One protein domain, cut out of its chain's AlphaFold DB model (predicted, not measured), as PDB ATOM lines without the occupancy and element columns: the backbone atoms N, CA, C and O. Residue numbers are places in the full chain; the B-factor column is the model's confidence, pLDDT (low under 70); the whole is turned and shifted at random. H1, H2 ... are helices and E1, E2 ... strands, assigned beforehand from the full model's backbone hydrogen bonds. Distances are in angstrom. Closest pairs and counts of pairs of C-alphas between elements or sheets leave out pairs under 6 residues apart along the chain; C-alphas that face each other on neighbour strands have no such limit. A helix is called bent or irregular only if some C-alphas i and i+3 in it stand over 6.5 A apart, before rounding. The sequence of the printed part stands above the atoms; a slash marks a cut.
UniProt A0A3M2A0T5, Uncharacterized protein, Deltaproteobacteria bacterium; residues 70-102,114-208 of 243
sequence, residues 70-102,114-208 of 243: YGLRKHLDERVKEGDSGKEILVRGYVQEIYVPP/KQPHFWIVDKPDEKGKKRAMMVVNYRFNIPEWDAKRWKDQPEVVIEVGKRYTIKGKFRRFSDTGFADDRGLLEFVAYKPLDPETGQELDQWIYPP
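What this domain is: This is residues 70 to 102 and 114 to 208 of the 243 residues of an uncharacterized protein of Deltaproteobacteria bacterium (UniProt A0A3M2A0T5). A small closed barrel of five strands, E1 to E5, makes the core, with the short helices H1 and H2 packed on its outside; H3 lies well away from the barrel, in a long excursion of the chain between E3 and E4. Strands E1, E4 and E5 bend strongly in the barrel wall, and the last 18 printed residues, 191 to 208, have no named element. The printed part has 128 residues, with three named helices and five named strands in the order H1, H2, E1, E2, E3, H3, E4, E5; its class is mixed, helices and strands, and under half of the residues, 63, are in named elements. It is compact, with a radius of gyration of the C-alphas of 14.7 A and spans of 43 by 33 by 33 A.

How they stand to each other: H1, residues 70 to 74, and H2, residues 76 to 84, are close but not clearly touching; their closest C-alphas, Leu 72 and Arg 79, are 6.5 A apart. E1, residues 89 to 98, has E2, residues 117 to 121, on one side and E4, residues 163 to 173, on the other side, both antiparallel to it: N 94 and O 121 are 2.8 A apart, N 91 and O 166 2.8 A. E2 and E3, residues 133 to 136, form a hairpin, with N 120 and O 133 2.9 A apart. E3 is parallel to E5, residues 179 to 190, with N 185 and O 134 2.9 A apart. E4 and E5 form a hairpin, with N 171 and O 184 3.0 A apart. H1 and H2 are on the barrel, outside it. H2 has a height over the sheet of 7.7 A and is over E5, slantwise to the strands at 45 degrees on the local plane; its closest C-alpha pair with E4 is Gly 83 and Phe 170, 4.8 A. H3, residues 144 to 150, is not on the barrel. In H1 and H2 every O i to N i+4 pair is within hydrogen-bond range; in H3 0 of 3 are, beside 3 of 4 O i to N i+3 pairs.

Where its parts are: H1, 6.1 A long, begins at C-alpha 70 (-139.604, 52.519, -75.580). H2 measures 12.0 A, E1 21.3 A, E2 13.9 A and E3 9.8 A. H3, 10.2 A, is irregular: C-alphas 145 and 148 are 7.2 A apart. E4 measures 24.2 A; E5, 21.4 A, ends at C-alpha 190 (-158.466, 48.021, -75.822).

The domain as a whole: The C-alphas farthest apart, Lys 74 and Trp 145, are 44.5 A apart. Residues 103 to 113 are not printed, and C-alphas 102 and 114 are 9.7 A apart across this cut. The links E2 to E3 and H3 to E4 are long. The mean pLDDT of the printed part is 90.5, and no printed residue is under 70.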
ATOM      1  N   TYR A  70    -141.011  52.503 -75.964       90.75
ATOM      2  CA  TYR A  70    -139.604  52.519 -75.580       90.75
ATOM      3  C   TYR A  70    -139.238  51.327 -74.680       90.75
ATOM      4  O   TYR A  70    -138.287  50.603 -74.984       90.75
ATOM      5  N   GLY A  71    -140.016  51.071 -73.622       89.88
ATOM      6  CA  GLY A  71    -139.776  49.963 -72.692       89.88
ATOM      7  C   GLY A  71    -139.830  48.589 -73.359       89.88
ATOM      8  O   GLY A  71    -138.977  47.738 -73.097       89.88
ATOM      9  N   LEU A  72    -140.773  48.384 -74.284       91.00
ATOM     10  CA  LEU A  72    -140.856  47.143 -75.063       91.00
ATOM     11  C   LEU A  72    -139.645  46.934 -75.965       91.00
ATOM     12  O   LEU A  72    -139.124  45.822 -76.061       91.00
ATOM     13  N   ARG A  73    -139.173  48.001 -76.610       91.12
ATOM     14  CA  ARG A  73    -138.046  47.935 -77.547       91.12
ATOM     15  C   ARG A  73    -136.692  47.849 -76.856       91.12
ATOM     16  O   ARG A  73    -135.765  47.295 -77.441       91.12
ATOM     17  N   LYS A  74    -136.568  48.333 -75.619       90.81
ATOM     18  CA  LYS A  74    -135.330  48.218 -74.835       90.81
ATOM     19  C   LYS A  74    -134.934  46.757 -74.591       90.81
ATOM     20  O   LYS A  74    -133.759  46.419 -74.690       90.81
ATOM     21  N   HIS A  75    -135.918  45.894 -74.342       90.75
ATOM     22  CA  HIS A  75    -135.744  44.453 -74.126       90.75
ATOM     23  C   HIS A  75    -136.418  43.633 -75.237       90.75
ATOM     24  O   HIS A  75    -137.099  42.642 -74.974       90.75
ATOM     25  N   LEU A  76    -136.235  44.067 -76.492       91.12
ATOM     26  CA  LEU A  76    -136.956  43.568 -77.669       91.12
ATOM     27  C   LEU A  76    -136.987  42.035 -77.765       91.12
ATOM     28  O   LEU A  76    -138.065  41.457 -77.849       91.12
ATOM     29  N   ASP A  77    -135.832  41.365 -77.737       92.31
ATOM     30  CA  ASP A  77    -135.771  39.911 -77.949       92.31
ATOM     31  C   ASP A  77    -136.436  39.107 -76.821       92.31
ATOM     32  O   ASP A  77    -137.023  38.056 -77.071       92.31
ATOM     33  N   GLU A  78    -136.367  39.588 -75.579       93.56
ATOM     34  CA  GLU A  78    -137.028  38.953 -74.434       93.56
ATOM     35  C   GLU A  78    -138.544  39.136 -74.521       93.56
ATOM     36  O   GLU A  78    -139.297  38.172 -74.382       93.56
ATOM     37  N   ARG A  79    -138.998  40.354 -74.833       92.38
ATOM     38  CA  ARG A  79    -140.425  40.677 -74.956       92.38
ATOM     39  C   ARG A  79    -141.083  39.979 -76.139       92.38
ATOM     40  O   ARG A  79    -142.219  39.532 -76.012       92.38
ATOM     41  N   VAL A  80    -140.373  39.828 -77.257       93.56
ATOM     42  CA  VAL A  80    -140.864  39.063 -78.414       93.56
ATOM     43  C   VAL A  80    -141.024  37.587 -78.055       93.56
ATOM     44  O   VAL A  80    -142.065  37.013 -78.346       93.56
ATOM     45  N   LYS A  81    -140.058  36.978 -77.349       93.56
ATOM     46  CA  LYS A  81    -140.188  35.585 -76.877       93.56
ATOM     47  C   LYS A  81    -141.385  35.397 -75.948       93.56
ATOM     48  O   LYS A  81    -142.084  34.390 -76.042       93.56
ATOM     49  N   GLU A  82    -141.624  36.355 -75.053       93.88
ATOM     50  CA  GLU A  82    -142.807  36.352 -74.192       93.88
ATOM     51  C   GLU A  82    -144.105  36.404 -75.015       93.88
ATOM     52  O   GLU A  82    -145.006  35.597 -74.783       93.88
ATOM     53  N   GLY A  83    -144.197  37.307 -75.996       91.38
ATOM     54  CA  GLY A  83    -145.380  37.433 -76.850       91.38
ATOM     55  C   GLY A  83    -145.601  36.237 -77.778       91.38
ATOM     56  O   GLY A  83    -146.738  35.794 -77.930       91.38
ATOM     57  N   ASP A  84    -144.533  35.645 -78.320       90.94
ATOM     58  CA  ASP A  84    -144.587  34.402 -79.105       90.94
ATOM     59  C   ASP A  84    -145.010  33.195 -78.255       90.94
ATOM     60  O   ASP A  84    -145.645  32.271 -78.759       90.94
ATOM     61  N   SER A  85    -144.738  33.228 -76.947       92.31
ATOM     62  CA  SER A  85    -145.263  32.248 -75.983       92.31
ATOM     63  C   SER A  85    -146.743  32.482 -75.639       92.31
ATOM     64  O   SER A  85    -147.305  31.780 -74.801       92.31
ATOM     65  N   GLY A  86    -147.381  33.481 -76.258       90.38
ATOM     66  CA  GLY A  86    -148.782  33.833 -76.056       90.38
ATOM     67  C   GLY A  86    -149.040  34.800 -74.902       90.38
ATOM     68  O   GLY A  86    -150.206  35.039 -74.591       90.38
ATOM     69  N   LYS A  87    -148.002  35.369 -74.270       94.50
ATOM     70  CA  LYS A  87    -148.170  36.330 -73.170       94.50
ATOM     71  C   LYS A  87    -148.783  37.628 -73.692       94.50
ATOM     72  O   LYS A  87    -148.247  38.275 -74.590       94.50
ATOM     73  N   GLU A  88    -149.889  38.023 -73.082       95.00
ATOM     74  CA  GLU A  88    -150.555  39.289 -73.363       95.00
ATOM     75  C   GLU A  88    -149.976  40.385 -72.465       95.00
ATOM     76  O   GLU A  88    -149.798  40.194 -71.261       95.00
ATOM     77  N   ILE A  89    -149.690  41.538 -73.056       95.19
ATOM     78  CA  ILE A  89    -149.163  42.714 -72.371       95.19
ATOM     79  C   ILE A  89    -150.099  43.903 -72.567       95.19
ATOM     80  O   ILE A  89    -150.878  43.961 -73.521       95.19
ATOM     81  N   LEU A  90    -150.002  44.865 -71.657       95.62
ATOM     82  CA  LEU A  90    -150.660  46.156 -71.782       95.62
ATOM     83  C   LEU A  90    -149.662  47.157 -72.347       95.62
ATOM     84  O   LEU A  90    -148.529  47.221 -71.879       95.62
ATOM     85  N   VAL A  91    -150.083  47.933 -73.335       95.12
ATOM     86  CA  VAL A  91    -149.290  48.987 -73.962       95.12
ATOM     87  C   VAL A  91    -150.109  50.257 -73.968       95.12
ATOM     88  O   VAL A  91    -151.275  50.239 -74.363       95.12
ATOM     89  N   ARG A  92    -149.503  51.368 -73.567       94.12
ATOM     90  CA  ARG A  92    -150.138  52.680 -73.648       94.12
ATOM     91  C   ARG A  92    -149.386  53.559 -74.634       94.12
ATOM     92  O   ARG A  92    -148.171  53.684 -74.547       94.12
ATOM     93  N   GLY A  93    -150.120  54.178 -75.553       93.38
ATOM     94  CA  GLY A  93    -149.545  55.050 -76.573       93.38
ATOM     95  C   GLY A  93    -150.590  55.938 -77.242       93.38
ATOM     96  O   GLY A  93    -151.793  55.685 -77.156       93.38
ATOM     97  N   TYR A  94    -150.118  56.997 -77.888       94.19
ATOM     98  CA  TYR A  94    -150.915  57.908 -78.705       94.19
ATOM     99  C   TYR A  94    -151.005  57.385 -80.128       94.19
ATOM    100  O   TYR A  94    -150.002  56.962 -80.693       94.19
ATOM    101  N   VAL A  95    -152.184  57.442 -80.734       94.94
ATOM    102  CA  VAL A  95    -152.373  57.021 -82.126       94.94
ATOM    103  C   VAL A  95    -151.817  58.099 -83.046       94.94
ATOM    104  O   VAL A  95    -152.335  59.210 -83.092       94.94
ATOM    105  N   GLN A  96    -150.770  57.778 -83.794       93.94
ATOM    106  CA  GLN A  96    -150.145  58.707 -84.729       93.94
ATOM    107  C   GLN A  96    -150.886  58.740 -86.070       93.94
ATOM    108  O   GLN A  96    -151.094  59.804 -86.645       93.94
ATOM    109  N   GLU A  97    -151.229  57.566 -86.598       92.88
ATOM    110  CA  GLU A  97    -151.768  57.403 -87.948       92.88
ATOM    111  C   GLU A  97    -152.546  56.089 -88.032       92.88
ATOM    112  O   GLU A  97    -152.136  55.088 -87.444       92.88
ATOM    113  N   ILE A  98    -153.649  56.079 -88.778       93.19
ATOM    114  CA  ILE A  98    -154.434  54.878 -89.078       93.19
ATOM    115  C   ILE A  98    -154.286  54.606 -90.572       93.19
ATOM    116  O   ILE A  98    -154.445  55.518 -91.383       93.19
ATOM    117  N   TYR A  99    -153.970  53.366 -90.943       91.44
ATOM    118  CA  TYR A  99    -153.881  52.995 -92.348       91.44
ATOM    119  C   TYR A  99    -155.264  53.057 -92.999       91.44
ATOM    120  O   TYR A  99    -156.175  52.316 -92.624       91.44
ATOM    121  N   VAL A 100    -155.386  53.907 -94.014       87.00
ATOM    122  CA  VAL A 100    -156.546  53.972 -94.898       87.00
ATOM    123  C   VAL A 100    -156.100  53.475 -96.277       87.00
ATOM    124  O   VAL A 100    -155.111  53.989 -96.810       87.00
ATOM    125  N   PRO A 101    -156.761  52.453 -96.851       83.25
ATOM    126  CA  PRO A 101    -156.488  52.026 -98.216       83.25
ATOM    127  C   PRO A 101    -156.639  53.203 -99.191       83.25
ATOM    128  O   PRO A 101    -157.590  53.971 -99.050       83.25
ATOM    129  N   PRO A 102    -155.729  53.368-100.166       82.06
ATOM    130  CA  PRO A 102    -155.872  54.416-101.170       82.06
ATOM    131  C   PRO A 102    -157.150  54.196-101.989       82.06
ATOM    132  O   PRO A 102    -157.485  53.059-102.326       82.06
ATOM    133  N   LYS A 114    -154.251  46.826 -97.830       81.62
ATOM    134  CA  LYS A 114    -153.660  46.062 -96.725       81.62
ATOM    135  C   LYS A 114    -154.699  45.908 -95.616       81.62
ATOM    136  O   LYS A 114    -155.606  46.732 -95.486       81.62
ATOM    137  N   GLN A 115    -154.555  44.869 -94.798       85.12
ATOM    138  CA  GLN A 115    -155.439  44.712 -93.647       85.12
ATOM    139  C   GLN A 115    -155.352  45.944 -92.727       85.12
ATOM    140  O   GLN A 115    -154.295  46.587 -92.671       85.12
ATOM    141  N   PRO A 116    -156.430  46.284 -92.002       88.56
ATOM    142  CA  PRO A 116    -156.440  47.428 -91.101       88.56
ATOM    143  C   PRO A 116    -155.320  47.338 -90.057       88.56
ATOM    144  O   PRO A 116    -155.230  46.378 -89.290       88.56
ATOM    145  N   HIS A 117    -154.470  48.362 -90.020       92.62
ATOM    146  CA  HIS A 117    -153.436  48.555 -89.003       92.62
ATOM    147  C   HIS A 117    -153.295  50.045 -88.684       92.62
ATOM    148  O   HIS A 117    -153.726  50.905 -89.452       92.62
ATOM    149  N   PHE A 118    -152.706  50.367 -87.543       94.75
ATOM    150  CA  PHE A 118    -152.420  51.746 -87.158       94.75
ATOM    151  C   PHE A 118    -151.080  51.830 -86.440       94.75
ATOM    152  O   PHE A 118    -150.471  50.819 -86.097       94.75
ATOM    153  N   TRP A 119    -150.600  53.047 -86.239       95.00
ATOM    154  CA  TRP A 119    -149.319  53.328 -85.615       95.00
ATOM    155  C   TRP A 119    -149.530  54.097 -84.323       95.00
ATOM    156  O   TRP A 119    -150.255  55.091 -84.308       95.00
ATOM    157  N   ILE A 120    -148.871  53.655 -83.256       95.50
ATOM    158  CA  ILE A 120    -148.866  54.332 -81.960       95.50
ATOM    159  C   ILE A 120    -147.473  54.845 -81.603       95.50
ATOM    160  O   ILE A 120    -146.480  54.256 -82.018       95.50
ATOM    161  N   VAL A 121    -147.398  55.927 -80.833       94.56
ATOM    162  CA  VAL A 121    -146.171  56.585 -80.352       94.56
ATOM    163  C   VAL A 121    -146.268  56.871 -78.850       94.56
ATOM    164  O   VAL A 121    -147.365  56.952 -78.301       94.56
ATOM    165  N   ASP A 122    -145.133  57.033 -78.168       91.12
ATOM    166  CA  ASP A 122    -145.122  57.286 -76.718       91.12
ATOM    167  C   ASP A 122    -145.549  58.719 -76.361       91.12
ATOM    168  O   ASP A 122    -146.143  58.954 -75.306       91.12
ATOM    169  N   LYS A 123    -145.281  59.686 -77.247       88.81
ATOM    170  CA  LYS A 123    -145.603  61.109 -77.057       88.81
ATOM    171  C   LYS A 123    -146.503  61.625 -78.187       88.81
ATOM    172  O   LYS A 123    -146.315  61.208 -79.325       88.81
ATOM    173  N   PRO A 124    -147.417  62.573 -77.919       86.94
ATOM    174  CA  PRO A 124    -148.362  63.069 -78.925       86.94
ATOM    175  C   PRO A 124    -147.681  63.808 -80.089       86.94
ATOM    176  O   PRO A 124    -148.154  63.743 -81.221       86.94
ATOM    177  N   ASP A 125    -146.550  64.470 -79.828       83.69
ATOM    178  CA  ASP A 125    -145.811  65.245 -80.835       83.69
ATOM    179  C   ASP A 125    -144.802  64.402 -81.631       83.69
ATOM    180  O   ASP A 125    -144.179  64.888 -82.581       83.69
ATOM    181  N   GLU A 126    -144.611  63.133 -81.259       80.94
ATOM    182  CA  GLU A 126    -143.695  62.250 -81.967       80.94
ATOM    183  C   GLU A 126    -144.297  61.807 -83.296       80.94
ATOM    184  O   GLU A 126    -145.357  61.190 -83.369       80.94
ATOM    185  N   LYS A 127    -143.576  62.110 -84.376       81.31
ATOM    186  CA  LYS A 127    -143.951  61.709 -85.727       81.31
ATOM    187  C   LYS A 127    -142.883  60.819 -86.335       81.31
ATOM    188  O   LYS A 127    -141.684  61.070 -86.214       81.31
ATOM    189  N   GLY A 128    -143.342  59.812 -87.067       82.31
ATOM    190  CA  GLY A 128    -142.519  59.022 -87.969       82.31
ATOM    191  C   GLY A 128    -142.569  57.528 -87.678       82.31
ATOM    192  O   GLY A 128    -142.462  57.076 -86.540       82.31
ATOM    193  N   LYS A 129    -142.613  56.745 -88.760       81.12
ATOM    194  CA  LYS A 129    -142.748  55.278 -88.727       81.12
ATOM    195  C   LYS A 129    -141.644  54.564 -87.943       81.12
ATOM    196  O   LYS A 129    -141.863  53.478 -87.435       81.12
ATOM    197  N   LYS A 130    -140.460  55.176 -87.819       83.75
ATOM    198  CA  LYS A 130    -139.339  54.619 -87.044       83.75
ATOM    199  C   LYS A 130    -139.604  54.624 -85.535       83.75
ATOM    200  O   LYS A 130    -139.134  53.724 -84.842       83.75
ATOM    201  N   ARG A 131    -140.276  55.658 -85.023       85.94
ATOM    202  CA  ARG A 131    -140.595  55.787 -83.591       85.94
ATOM    203  C   ARG A 131    -141.907  55.099 -83.273       85.94
ATOM    204  O   ARG A 131    -142.007  54.450 -82.241       85.94
ATOM    205  N   ALA A 132    -142.842  55.135 -84.212       91.94
ATOM    206  CA  ALA A 132    -144.108  54.467 -84.031       91.94
ATOM    207  C   ALA A 132    -143.977  52.940 -83.974       91.94
ATOM    208  O   ALA A 132    -143.094  52.346 -84.595       91.94
ATOM    209  N   MET A 133    -144.868  52.309 -83.222       94.56
ATOM    210  CA  MET A 133    -145.094  50.872 -83.227       94.56
ATOM    211  C   MET A 133    -146.374  50.572 -83.990       94.56
ATOM    212  O   MET A 133    -147.388  51.243 -83.806       94.56
ATOM    213  N   MET A 134    -146.314  49.568 -84.855       95.31
ATOM    214  CA  MET A 134    -147.464  49.124 -85.625       95.31
ATOM    215  C   MET A 134    -148.361  48.232 -84.762       95.31
ATOM    216  O   MET A 134    -147.884  47.287 -84.132       95.31
ATOM    217  N   VAL A 135    -149.656  48.524 -84.758       95.81
ATOM    218  CA  VAL A 135    -150.707  47.713 -84.144       95.81
ATOM    219  C   VAL A 135    -151.544  47.106 -85.262       95.81
ATOM    220  O   VAL A 135    -152.040  47.819 -86.137       95.81
ATOM    221  N   VAL A 136    -151.678  45.785 -85.251       94.81
ATOM    222  CA  VAL A 136    -152.319  45.007 -86.322       94.81
ATOM    223  C   VAL A 136    -153.481  44.189 -85.773       94.81
ATOM    224  O   VAL A 136    -153.572  43.981 -84.565       94.81
ATOM    225  N   ASN A 137    -154.349  43.691 -86.657       91.12
ATOM    226  CA  ASN A 137    -155.447  42.774 -86.312       91.12
ATOM    227  C   ASN A 137    -156.509  43.370 -85.371       91.12
ATOM    228  O   ASN A 137    -157.160  42.656 -84.615       91.12
ATOM    229  N   TYR A 138    -156.717  44.688 -85.434       90.50
ATOM    230  CA  TYR A 138    -157.739  45.371 -84.632       90.50
ATOM    231  C   TYR A 138    -159.135  45.361 -85.276       90.50
ATOM    232  O   TYR A 138    -160.113  45.722 -84.627       90.50
ATOM    233  N   ARG A 139    -159.245  44.986 -86.556       88.69
ATOM    234  CA  ARG A 139    -160.517  44.904 -87.283       88.69
ATOM    235  C   ARG A 139    -160.486  43.757 -88.285       88.69
ATOM    236  O   ARG A 139    -159.535  43.639 -89.057       88.69
ATOM    237  N   PHE A 140    -161.552  42.962 -88.300       86.25
ATOM    238  CA  PHE A 140    -161.723  41.824 -89.200       86.25
ATOM    239  C   PHE A 140    -162.886  42.055 -90.157       86.25
ATOM    240  O   PHE A 140    -163.853  42.740 -89.827       86.25
ATOM    241  N   ASN A 141    -162.783  41.475 -91.351       85.19
ATOM    242  CA  ASN A 141    -163.898  41.445 -92.284       85.19
ATOM    243  C   ASN A 141    -164.861  40.327 -91.870       85.19
ATOM    244  O   ASN A 141    -164.489  39.153 -91.897       85.19
ATOM    245  N   ILE A 142    -166.078  40.700 -91.483       85.88
ATOM    246  CA  ILE A 142    -167.118  39.758 -91.075       85.88
ATOM    247  C   ILE A 142    -167.964  39.446 -92.310       85.88
ATOM    248  O   ILE A 142    -168.556  40.362 -92.884       85.88
ATOM    249  N   PRO A 143    -168.041  38.181 -92.745       86.94
ATOM    250  CA  PRO A 143    -168.864  37.830 -93.888       86.94
ATOM    251  C   PRO A 143    -170.353  38.023 -93.565       86.94
ATOM    252  O   PRO A 143    -170.788  37.850 -92.428       86.94
ATOM    253  N   GLU A 144    -171.157  38.338 -94.582       87.62
ATOM    254  CA  GLU A 144    -172.572  38.709 -94.419       87.62
ATOM    255  C   GLU A 144    -173.403  37.652 -93.667       87.62
ATOM    256  O   GLU A 144    -174.252  37.995 -92.846       87.62
ATOM    257  N   TRP A 145    -173.106  36.365 -93.875       87.50
ATOM    258  CA  TRP A 145    -173.786  35.258 -93.193       87.50
ATOM    259  C   TRP A 145    -173.569  35.242 -91.671       87.50
ATOM    260  O   TRP A 145    -174.392  34.679 -90.951       87.50
ATOM    261  N   ASP A 146    -172.499  35.872 -91.178       85.81
ATOM    262  CA  ASP A 146    -172.163  35.961 -89.753       85.81
ATOM    263  C   ASP A 146    -172.452  37.353 -89.160       85.81
ATOM    264  O   ASP A 146    -172.487  37.528 -87.942       85.81
ATOM    265  N   ALA A 147    -172.722  38.359 -89.997       86.75
ATOM    266  CA  ALA A 147    -172.903  39.750 -89.573       86.75
ATOM    267  C   ALA A 147    -173.995  39.924 -88.502       86.75
ATOM    268  O   ALA A 147    -173.856  40.733 -87.585       86.75
ATOM    269  N   LYS A 148    -175.067  39.122 -88.562       88.94
ATOM    270  CA  LYS A 148    -176.158  39.160 -87.575       88.94
ATOM    271  C   LYS A 148    -175.678  38.853 -86.152       88.94
ATOM    272  O   LYS A 148    -176.208  39.436 -85.213       88.94
ATOM    273  N   ARG A 149    -174.702  37.956 -85.990       87.06
ATOM    274  CA  ARG A 149    -174.159  37.561 -84.680       87.06
ATOM    275  C   ARG A 149    -173.325  38.673 -84.053       87.06
ATOM    276  O   ARG A 149    -173.344  38.856 -82.841       87.06
ATOM    277  N   TRP A 150    -172.605  39.412 -84.887       86.94
ATOM    278  CA  TRP A 150    -171.694  40.466 -84.452       86.94
ATOM    279  C   TRP A 150    -172.358  41.833 -84.304       86.94
ATOM    280  O   TRP A 150    -171.738  42.739 -83.765       86.94
ATOM    281  N   LYS A 151    -173.617  41.977 -84.732       85.62
ATOM    282  CA  LYS A 151    -174.351  43.248 -84.730       85.62
ATOM    283  C   LYS A 151    -174.413  43.934 -83.362       85.62
ATOM    284  O   LYS A 151    -174.352  45.157 -83.299       85.62
ATOM    285  N   ASP A 152    -174.547  43.153 -82.294       86.88
ATOM    286  CA  ASP A 152    -174.668  43.677 -80.928       86.88
ATOM    287  C   ASP A 152    -173.302  43.865 -80.245       86.88
ATOM    288  O   ASP A 152    -173.234  44.357 -79.118       86.88
ATOM    289  N   GLN A 153    -172.207  43.455 -80.898       87.06
ATOM    290  CA  GLN A 153    -170.864  43.622 -80.360       87.06
ATOM    291  C   GLN A 153    -170.313  45.010 -80.715       87.06
ATOM    292  O   GLN A 153    -170.427  45.443 -81.863       87.06
ATOM    293  N   PRO A 154    -169.687  45.707 -79.754       87.50
ATOM    294  CA  PRO A 154    -169.099  47.015 -79.999       87.50
ATOM    295  C   PRO A 154    -167.930  46.922 -80.986       87.50
ATOM    296  O   PRO A 154    -167.048  46.073 -80.849       87.50
ATOM    297  N   GLU A 155    -167.901  47.826 -81.966       87.06
ATOM    298  CA  GLU A 155    -166.750  47.958 -82.859       87.06
ATOM    299  C   GLU A 155    -165.562  48.628 -82.150       87.06
ATOM    300  O   GLU A 155    -165.700  49.401 -81.198       87.06
ATOM    301  N   VAL A 156    -164.359  48.336 -82.644       89.19
ATOM    302  CA  VAL A 156    -163.134  49.000 -82.197       89.19
ATOM    303  C   VAL A 156    -163.058  50.377 -82.854       89.19
ATOM    304  O   VAL A 156    -162.856  50.484 -84.064       89.19
ATOM    305  N   VAL A 157    -163.210  51.428 -82.048       89.19
ATOM    306  CA  VAL A 157    -163.157  52.827 -82.477       89.19
ATOM    307  C   VAL A 157    -161.870  53.438 -81.942       89.19
ATOM    308  O   VAL A 157    -161.681  53.582 -80.736       89.19
ATOM    309  N   ILE A 158    -160.969  53.774 -82.861       90.56
ATOM    310  CA  ILE A 158    -159.668  54.368 -82.561       90.56
ATOM    311  C   ILE A 158    -159.575  55.691 -83.310       90.56
ATOM    312  O   ILE A 158    -159.886  55.769 -84.496       90.56
ATOM    313  N   GLU A 159    -159.117  56.724 -82.613       92.06
ATOM    314  CA  GLU A 159    -158.980  58.073 -83.158       92.06
ATOM    315  C   GLU A 159    -157.528  58.533 -83.118       92.06
ATOM    316  O   GLU A 159    -156.823  58.319 -82.129       92.06
ATOM    317  N   VAL A 160    -157.100  59.210 -84.183       93.06
ATOM    318  CA  VAL A 160    -155.762  59.802 -84.281       93.06
ATOM    319  C   VAL A 160    -155.594  60.906 -83.232       93.06
ATOM    320  O   VAL A 160    -156.494  61.706 -82.997       93.06
ATOM    321  N   GLY A 161    -154.425  60.952 -82.596       91.00
ATOM    322  CA  GLY A 161    -154.048  61.932 -81.579       91.00
ATOM    323  C   GLY A 161    -154.500  61.586 -80.160       91.00
ATOM    324  O   GLY A 161    -153.998  62.181 -79.207       91.00
ATOM    325  N   LYS A 162    -155.396  60.609 -79.982       92.88
ATOM    326  CA  LYS A 162    -155.833  60.156 -78.655       92.88
ATOM    327  C   LYS A 162    -154.917  59.057 -78.108       92.88
ATOM    328  O   LYS A 162    -154.304  58.300 -78.865       92.88
ATOM    329  N   ARG A 163    -154.816  58.985 -76.779       92.44
ATOM    330  CA  ARG A 163    -154.057  57.953 -76.060       92.44
ATOM    331  C   ARG A 163    -154.986  56.820 -75.658       92.44
ATOM    332  O   ARG A 163    -156.027  57.085 -75.072       92.44
ATOM    333  N   TYR A 164    -154.568  55.589 -75.921       94.19
ATOM    334  CA  TYR A 164    -155.309  54.393 -75.534       94.19
ATOM    335  C   TYR A 164    -154.405  53.414 -74.796       94.19
ATOM    336  O   TYR A 164    -153.201  53.331 -75.064       94.19
ATOM    337  N   THR A 165    -155.017  52.625 -73.918       95.00
ATOM    338  CA  THR A 165    -154.413  51.433 -73.329       95.00
ATOM    339  C   THR A 165    -154.884  50.208 -74.103       95.00
ATOM    340  O   THR A 165    -156.063  49.845 -74.091       95.00
ATOM    341  N   ILE A 166    -153.945  49.579 -74.801       96.00
ATOM    342  CA  ILE A 166    -154.164  48.459 -75.710       96.00
ATOM    343  C   ILE A 166    -153.577  47.203 -75.078       96.00
ATOM    344  O   ILE A 166    -152.421  47.170 -74.663       96.00
ATOM    345  N   LYS A 167    -154.377  46.147 -75.035       96.31
ATOM    346  CA  LYS A 167    -153.951  44.799 -74.691       96.31
ATOM    347  C   LYS A 167    -153.584  44.063 -75.972       96.31
ATOM    348  O   LYS A 167    -154.381  44.012 -76.910       96.31
ATOM    349  N   GLY A 168    -152.398  43.474 -76.016       95.88
ATOM    350  CA  GLY A 168    -151.933  42.759 -77.199       95.88
ATOM    351  C   GLY A 168    -150.753  41.839 -76.933       95.88
ATOM    352  O   GLY A 168    -150.212  41.801 -75.829       95.88
ATOM    353  N   LYS A 169    -150.349  41.095 -77.959       95.81
ATOM    354  CA  LYS A 169    -149.149  40.250 -77.943       95.81
ATOM    355  C   LYS A 169    -148.050  40.951 -78.725       95.81
ATOM    356  O   LYS A 169    -148.251  41.340 -79.873       95.81
ATOM    357  N   PHE A 170    -146.895  41.142 -78.103       96.25
ATOM    358  CA  PHE A 170    -145.770  41.805 -78.754       96.25
ATOM    359  C   PHE A 170    -144.928  40.797 -79.530       96.25
ATOM    360  O   PHE A 170    -144.354  39.884 -78.942       96.25
ATOM    361  N   ARG A 171    -144.877  40.937 -80.854       95.56
ATOM    362  CA  ARG A 171    -144.280  39.945 -81.759       95.56
ATOM    363  C   ARG A 171    -143.537  40.645 -82.884       95.56
ATOM    364  O   ARG A 171    -143.789  41.809 -83.158       95.56
ATOM    365  N   ARG A 172    -142.624  39.956 -83.571       94.56
ATOM    366  CA  ARG A 172    -142.037  40.477 -84.826       94.56
ATOM    367  C   ARG A 172    -142.886  40.161 -86.049       94.56
ATOM    368  O   ARG A 172    -142.840  40.908 -87.018       94.56
ATOM    369  N   PHE A 173    -143.644  39.073 -85.982       94.44
ATOM    370  CA  PHE A 173    -144.495  38.577 -87.052       94.44
ATOM    371  C   PHE A 173    -145.889  38.326 -86.484       94.44
ATOM    372  O   PHE A 173    -146.024  37.638 -85.475       94.44
ATOM    373  N   SER A 174    -146.910  38.903 -87.108       92.25
ATOM    374  CA  SER A 174    -148.309  38.632 -86.760       92.25
ATOM    375  C   SER A 174    -148.812  37.380 -87.469       92.25
ATOM    376  O   SER A 174    -148.326  37.069 -88.562       92.25
ATOM    377  N   ASP A 175    -149.890  36.778 -86.974       87.69
ATOM    378  CA  ASP A 175    -150.505  35.607 -87.615       87.69
ATOM    379  C   ASP A 175    -151.096  35.918 -89.006       87.69
ATOM    380  O   ASP A 175    -151.304  35.026 -89.826       87.69
ATOM    381  N   THR A 176    -151.313  37.198 -89.312       86.12
ATOM    382  CA  THR A 176    -151.861  37.686 -90.587       86.12
ATOM    383  C   THR A 176    -150.806  38.179 -91.584       86.12
ATOM    384  O   THR A 176    -151.152  38.705 -92.642       86.12
ATOM    385  N   GLY A 177    -149.515  37.980 -91.289       88.56
ATOM    386  CA  GLY A 177    -148.420  38.239 -92.232       88.56
ATOM    387  C   GLY A 177    -147.801  39.641 -92.197       88.56
ATOM    388  O   GLY A 177    -146.978  39.953 -93.058       88.56
ATOM    389  N   PHE A 178    -148.131  40.490 -91.219       91.88
ATOM    390  CA  PHE A 178    -147.338  41.689 -90.938       91.88
ATOM    391  C   PHE A 178    -146.019  41.328 -90.265       91.88
ATOM    392  O   PHE A 178    -145.952  40.406 -89.449       91.88
ATOM    393  N   ALA A 179    -144.982  42.097 -90.589       92.94
ATOM    394  CA  ALA A 179    -143.665  41.971 -89.993       92.94
ATOM    395  C   ALA A 179    -143.066  43.352 -89.715       92.94
ATOM    396  O   ALA A 179    -143.164  44.247 -90.558       92.94
ATOM    397  N   ASP A 180    -142.432  43.504 -88.557       93.00
ATOM    398  CA  ASP A 180    -141.667  44.695 -88.176       93.00
ATOM    399  C   ASP A 180    -140.421  44.265 -87.388       93.00
ATOM    400  O   ASP A 180    -140.506  43.474 -86.442       93.00
ATOM    401  N   ASP A 181    -139.246  44.762 -87.780       90.81
ATOM    402  CA  ASP A 181    -137.965  44.414 -87.159       90.81
ATOM    403  C   ASP A 181    -137.878  44.890 -85.701       90.81
ATOM    404  O   ASP A 181    -137.247  44.235 -84.860       90.81
ATOM    405  N   ARG A 182    -138.575  45.985 -85.382       90.56
ATOM    406  CA  ARG A 182    -138.665  46.612 -84.055       90.56
ATOM    407  C   ARG A 182    -139.867  46.126 -83.251       90.56
ATOM    408  O   ARG A 182    -140.159  46.703 -82.199       90.56
ATOM    409  N   GLY A 183    -140.533  45.085 -83.740       92.81
ATOM    410  CA  GLY A 183    -141.724  44.509 -83.143       92.81
ATOM    411  C   GLY A 183    -142.998  45.281 -83.482       92.81
ATOM    412  O   GLY A 183    -143.014  46.503 -83.651       92.81
ATOM    413  N   LEU A 184    -144.082  44.523 -83.551       95.12
ATOM    414  CA  LEU A 184    -145.457  44.955 -83.717       95.12
ATOM    415  C   LEU A 184    -146.297  44.452 -82.541       95.12
ATOM    416  O   LEU A 184    -145.920  43.522 -81.821       95.12
ATOM    417  N   LEU A 185    -147.449  45.080 -82.347       96.12
ATOM    418  CA  LEU A 185    -148.434  44.663 -81.363       96.12
ATOM    419  C   LEU A 185    -149.609  44.000 -82.081       96.12
ATOM    420  O   LEU A 185    -150.351  44.647 -82.819       96.12
ATOM    421  N   GLU A 186    -149.780  42.704 -81.857       95.31
ATOM    422  CA  GLU A 186    -150.961  41.969 -82.289       95.31
ATOM    423  C   GLU A 186    -152.102  42.260 -81.314       95.31
ATOM    424  O   GLU A 186    -152.024  41.946 -80.123       95.31
ATOM    425  N   PHE A 187    -153.128  42.946 -81.809       96.00
ATOM    426  CA  PHE A 187    -154.207  43.486 -80.995       96.00
ATOM    427  C   PHE A 187    -155.081  42.377 -80.403       96.00
ATOM    428  O   PHE A 187    -155.553  41.501 -81.120       96.00
ATOM    429  N   VAL A 188    -155.356  42.452 -79.101       95.00
ATOM    430  CA  VAL A 188    -156.305  41.560 -78.416       95.00
ATOM    431  C   VAL A 188    -157.551  42.333 -77.999       95.00
ATOM    432  O   VAL A 188    -158.660  41.926 -78.337       95.00
ATOM    433  N   ALA A 189    -157.371  43.449 -77.289       95.25
ATOM    434  CA  ALA A 189    -158.448  44.314 -76.818       95.25
ATOM    435  C   ALA A 189    -157.931  45.730 -76.531       95.25
ATOM    436  O   ALA A 189    -156.726  45.953 -76.442       95.25
ATOM    437  N   TYR A 190    -158.827  46.685 -76.307       95.06
ATOM    438  CA  TYR A 190    -158.466  48.021 -75.822       95.06
ATOM    439  C   TYR A 190    -159.477  48.543 -74.806       95.06
ATOM    440  O   TYR A 190    -160.608  48.053 -74.741       95.06
ATOM    441  N   LYS A 191    -159.052  49.536 -74.024       94.25
ATOM    442  CA  LYS A 191    -159.947  50.363 -73.215       94.25
ATOM    443  C   LYS A 191    -160.457  51.535 -74.066       94.25
ATOM    444  O   LYS A 191    -159.628  52.336 -74.512       94.25
ATOM    445  N   PRO A 192    -161.771  51.638 -74.334       91.75
ATOM    446  CA  PRO A 192    -162.335  52.747 -75.087       91.75
ATOM    447  C   PRO A 192    -162.314  54.023 -74.250       91.75
ATOM    448  O   PRO A 192    -162.259  53.979 -73.021       91.75
ATOM    449  N   LEU A 193    -162.368  55.164 -74.927       90.88
ATOM    450  CA  LEU A 193    -162.485  56.459 -74.273       90.88
ATOM    451  C   LEU A 193    -163.957  56.847 -74.176       90.88
ATOM    452  O   LEU A 193    -164.714  56.659 -75.128       90.88
ATOM    453  N   ASP A 194    -164.345  57.406 -73.039       86.19
ATOM    454  CA  ASP A 194    -165.640  58.048 -72.875       86.19
ATOM    455  C   ASP A 194    -165.717  59.273 -73.810       86.19
ATOM    456  O   ASP A 194    -164.840  60.145 -73.744       86.19
ATOM    457  N   PRO A 195    -166.723  59.355 -74.699       80.44
ATOM    458  CA  PRO A 195    -166.867  60.475 -75.625       80.44
ATOM    459  C   PRO A 195    -167.077  61.826 -74.928       80.44
ATOM    460  O   PRO A 195    -166.735  62.853 -75.516       80.44
ATOM    461  N   GLU A 196    -167.611  61.853 -73.704       83.12
ATOM    462  CA  GLU A 196    -167.892  63.096 -72.976       83.12
ATOM    463  C   GLU A 196    -166.693  63.560 -72.146       83.12
ATOM    464  O   GLU A 196    -166.348  64.744 -72.146       83.12
ATOM    465  N   THR A 197    -166.041  62.634 -71.440       82.31
ATOM    466  CA  THR A 197    -164.968  62.966 -70.487       82.31
ATOM    467  C   THR A 197    -163.560  62.760 -71.041       82.31
ATOM    468  O   THR A 197    -162.595  63.276 -70.473       82.31
ATOM    469  N   GLY A 198    -163.413  62.011 -72.139       79.12
ATOM    470  CA  GLY A 198    -162.118  61.640 -72.713       79.12
ATOM    471  C   GLY A 198    -161.286  60.705 -71.826       79.12
ATOM    472  O   GLY A 198    -160.091  60.542 -72.078       79.12
ATOM    473  N   GLN A 199    -161.884  60.117 -70.784       84.62
ATOM    474  CA  GLN A 199    -161.222  59.178 -69.876       84.62
ATOM    475  C   GLN A 199    -161.333  57.740 -70.391       84.62
ATOM    476  O   GLN A 199    -162.290  57.388 -71.076       84.62
ATOM    477  N   GLU A 200    -160.353  56.898 -70.056       86.81
ATOM    478  CA  GLU A 200    -160.397  55.466 -70.370       86.81
ATOM    479  C   GLU A 200    -161.478  54.777 -69.533       86.81
ATOM    480  O   GLU A 200    -161.473  54.852 -68.305       86.81
ATOM    481  N   LEU A 201    -162.386  54.069 -70.199       87.25
ATOM    482  CA  LEU A 201    -163.353  53.198 -69.551       87.25
ATOM    483  C   LEU A 201    -162.663  51.903 -69.105       87.25
ATOM    484  O   LEU A 201    -161.787  51.369 -69.786       87.25
ATOM    485  N   ASP A 202    -163.098  51.341 -67.977       86.06
ATOM    486  CA  ASP A 202    -162.530  50.092 -67.450       86.06
ATOM    487  C   ASP A 202    -162.990  48.825 -68.186       86.06
ATOM    488  O   ASP A 202    -162.507  47.724 -67.911       86.06
ATOM    489  N   GLN A 203    -163.891  48.970 -69.155       89.31
ATOM    490  CA  GLN A 203    -164.355  47.874 -69.991       89.31
ATOM    491  C   GLN A 203    -163.363  47.578 -71.121       89.31
ATOM    492  O   GLN A 203    -162.979  48.461 -71.880       89.31
ATOM    493  N   TRP A 204    -163.008  46.305 -71.284       93.12
ATOM    494  CA  TRP A 204    -162.231  45.845 -72.433       93.12
ATOM    495  C   TRP A 204    -163.141  45.564 -73.625       93.12
ATOM    496  O   TRP A 204    -164.090  44.787 -73.515       93.12
ATOM    497  N   ILE A 205    -162.809  46.153 -74.770       93.25
ATOM    498  CA  ILE A 205    -163.491  45.916 -76.041       93.25
ATOM    499  C   ILE A 205    -162.599  45.063 -76.934       93.25
ATOM    500  O   ILE A 205    -161.431  45.388 -77.164       93.25
ATOM    501  N   TYR A 206    -163.169  43.966 -77.426       93.62
ATOM    502  CA  TYR A 206    -162.512  42.997 -78.294       93.62
ATOM    503  C   TYR A 206    -162.980  43.206 -79.736       93.62
ATOM    504  O   TYR A 206    -164.133  43.582 -79.949       93.62
ATOM    505  N   PRO A 207    -162.124  42.954 -80.737       92.38
ATOM    506  CA  PRO A 207    -162.499  43.142 -82.126       92.38
ATOM    507  C   PRO A 207    -163.526  42.086 -82.558       92.38
ATOM    508  O   PRO A 207    -163.265  40.886 -82.413       92.38
ATOM    509  N   PRO A 208    -164.676  42.498 -83.118       90.94
ATOM    510  CA  PRO A 208    -165.630  41.572 -83.707       90.94
ATOM    511  C   PRO A 208    -164.988  40.712 -84.803       90.94
ATOM    512  O   PRO A 208    -164.124  41.179 -85.548       90.94
TER     513      PRO A 208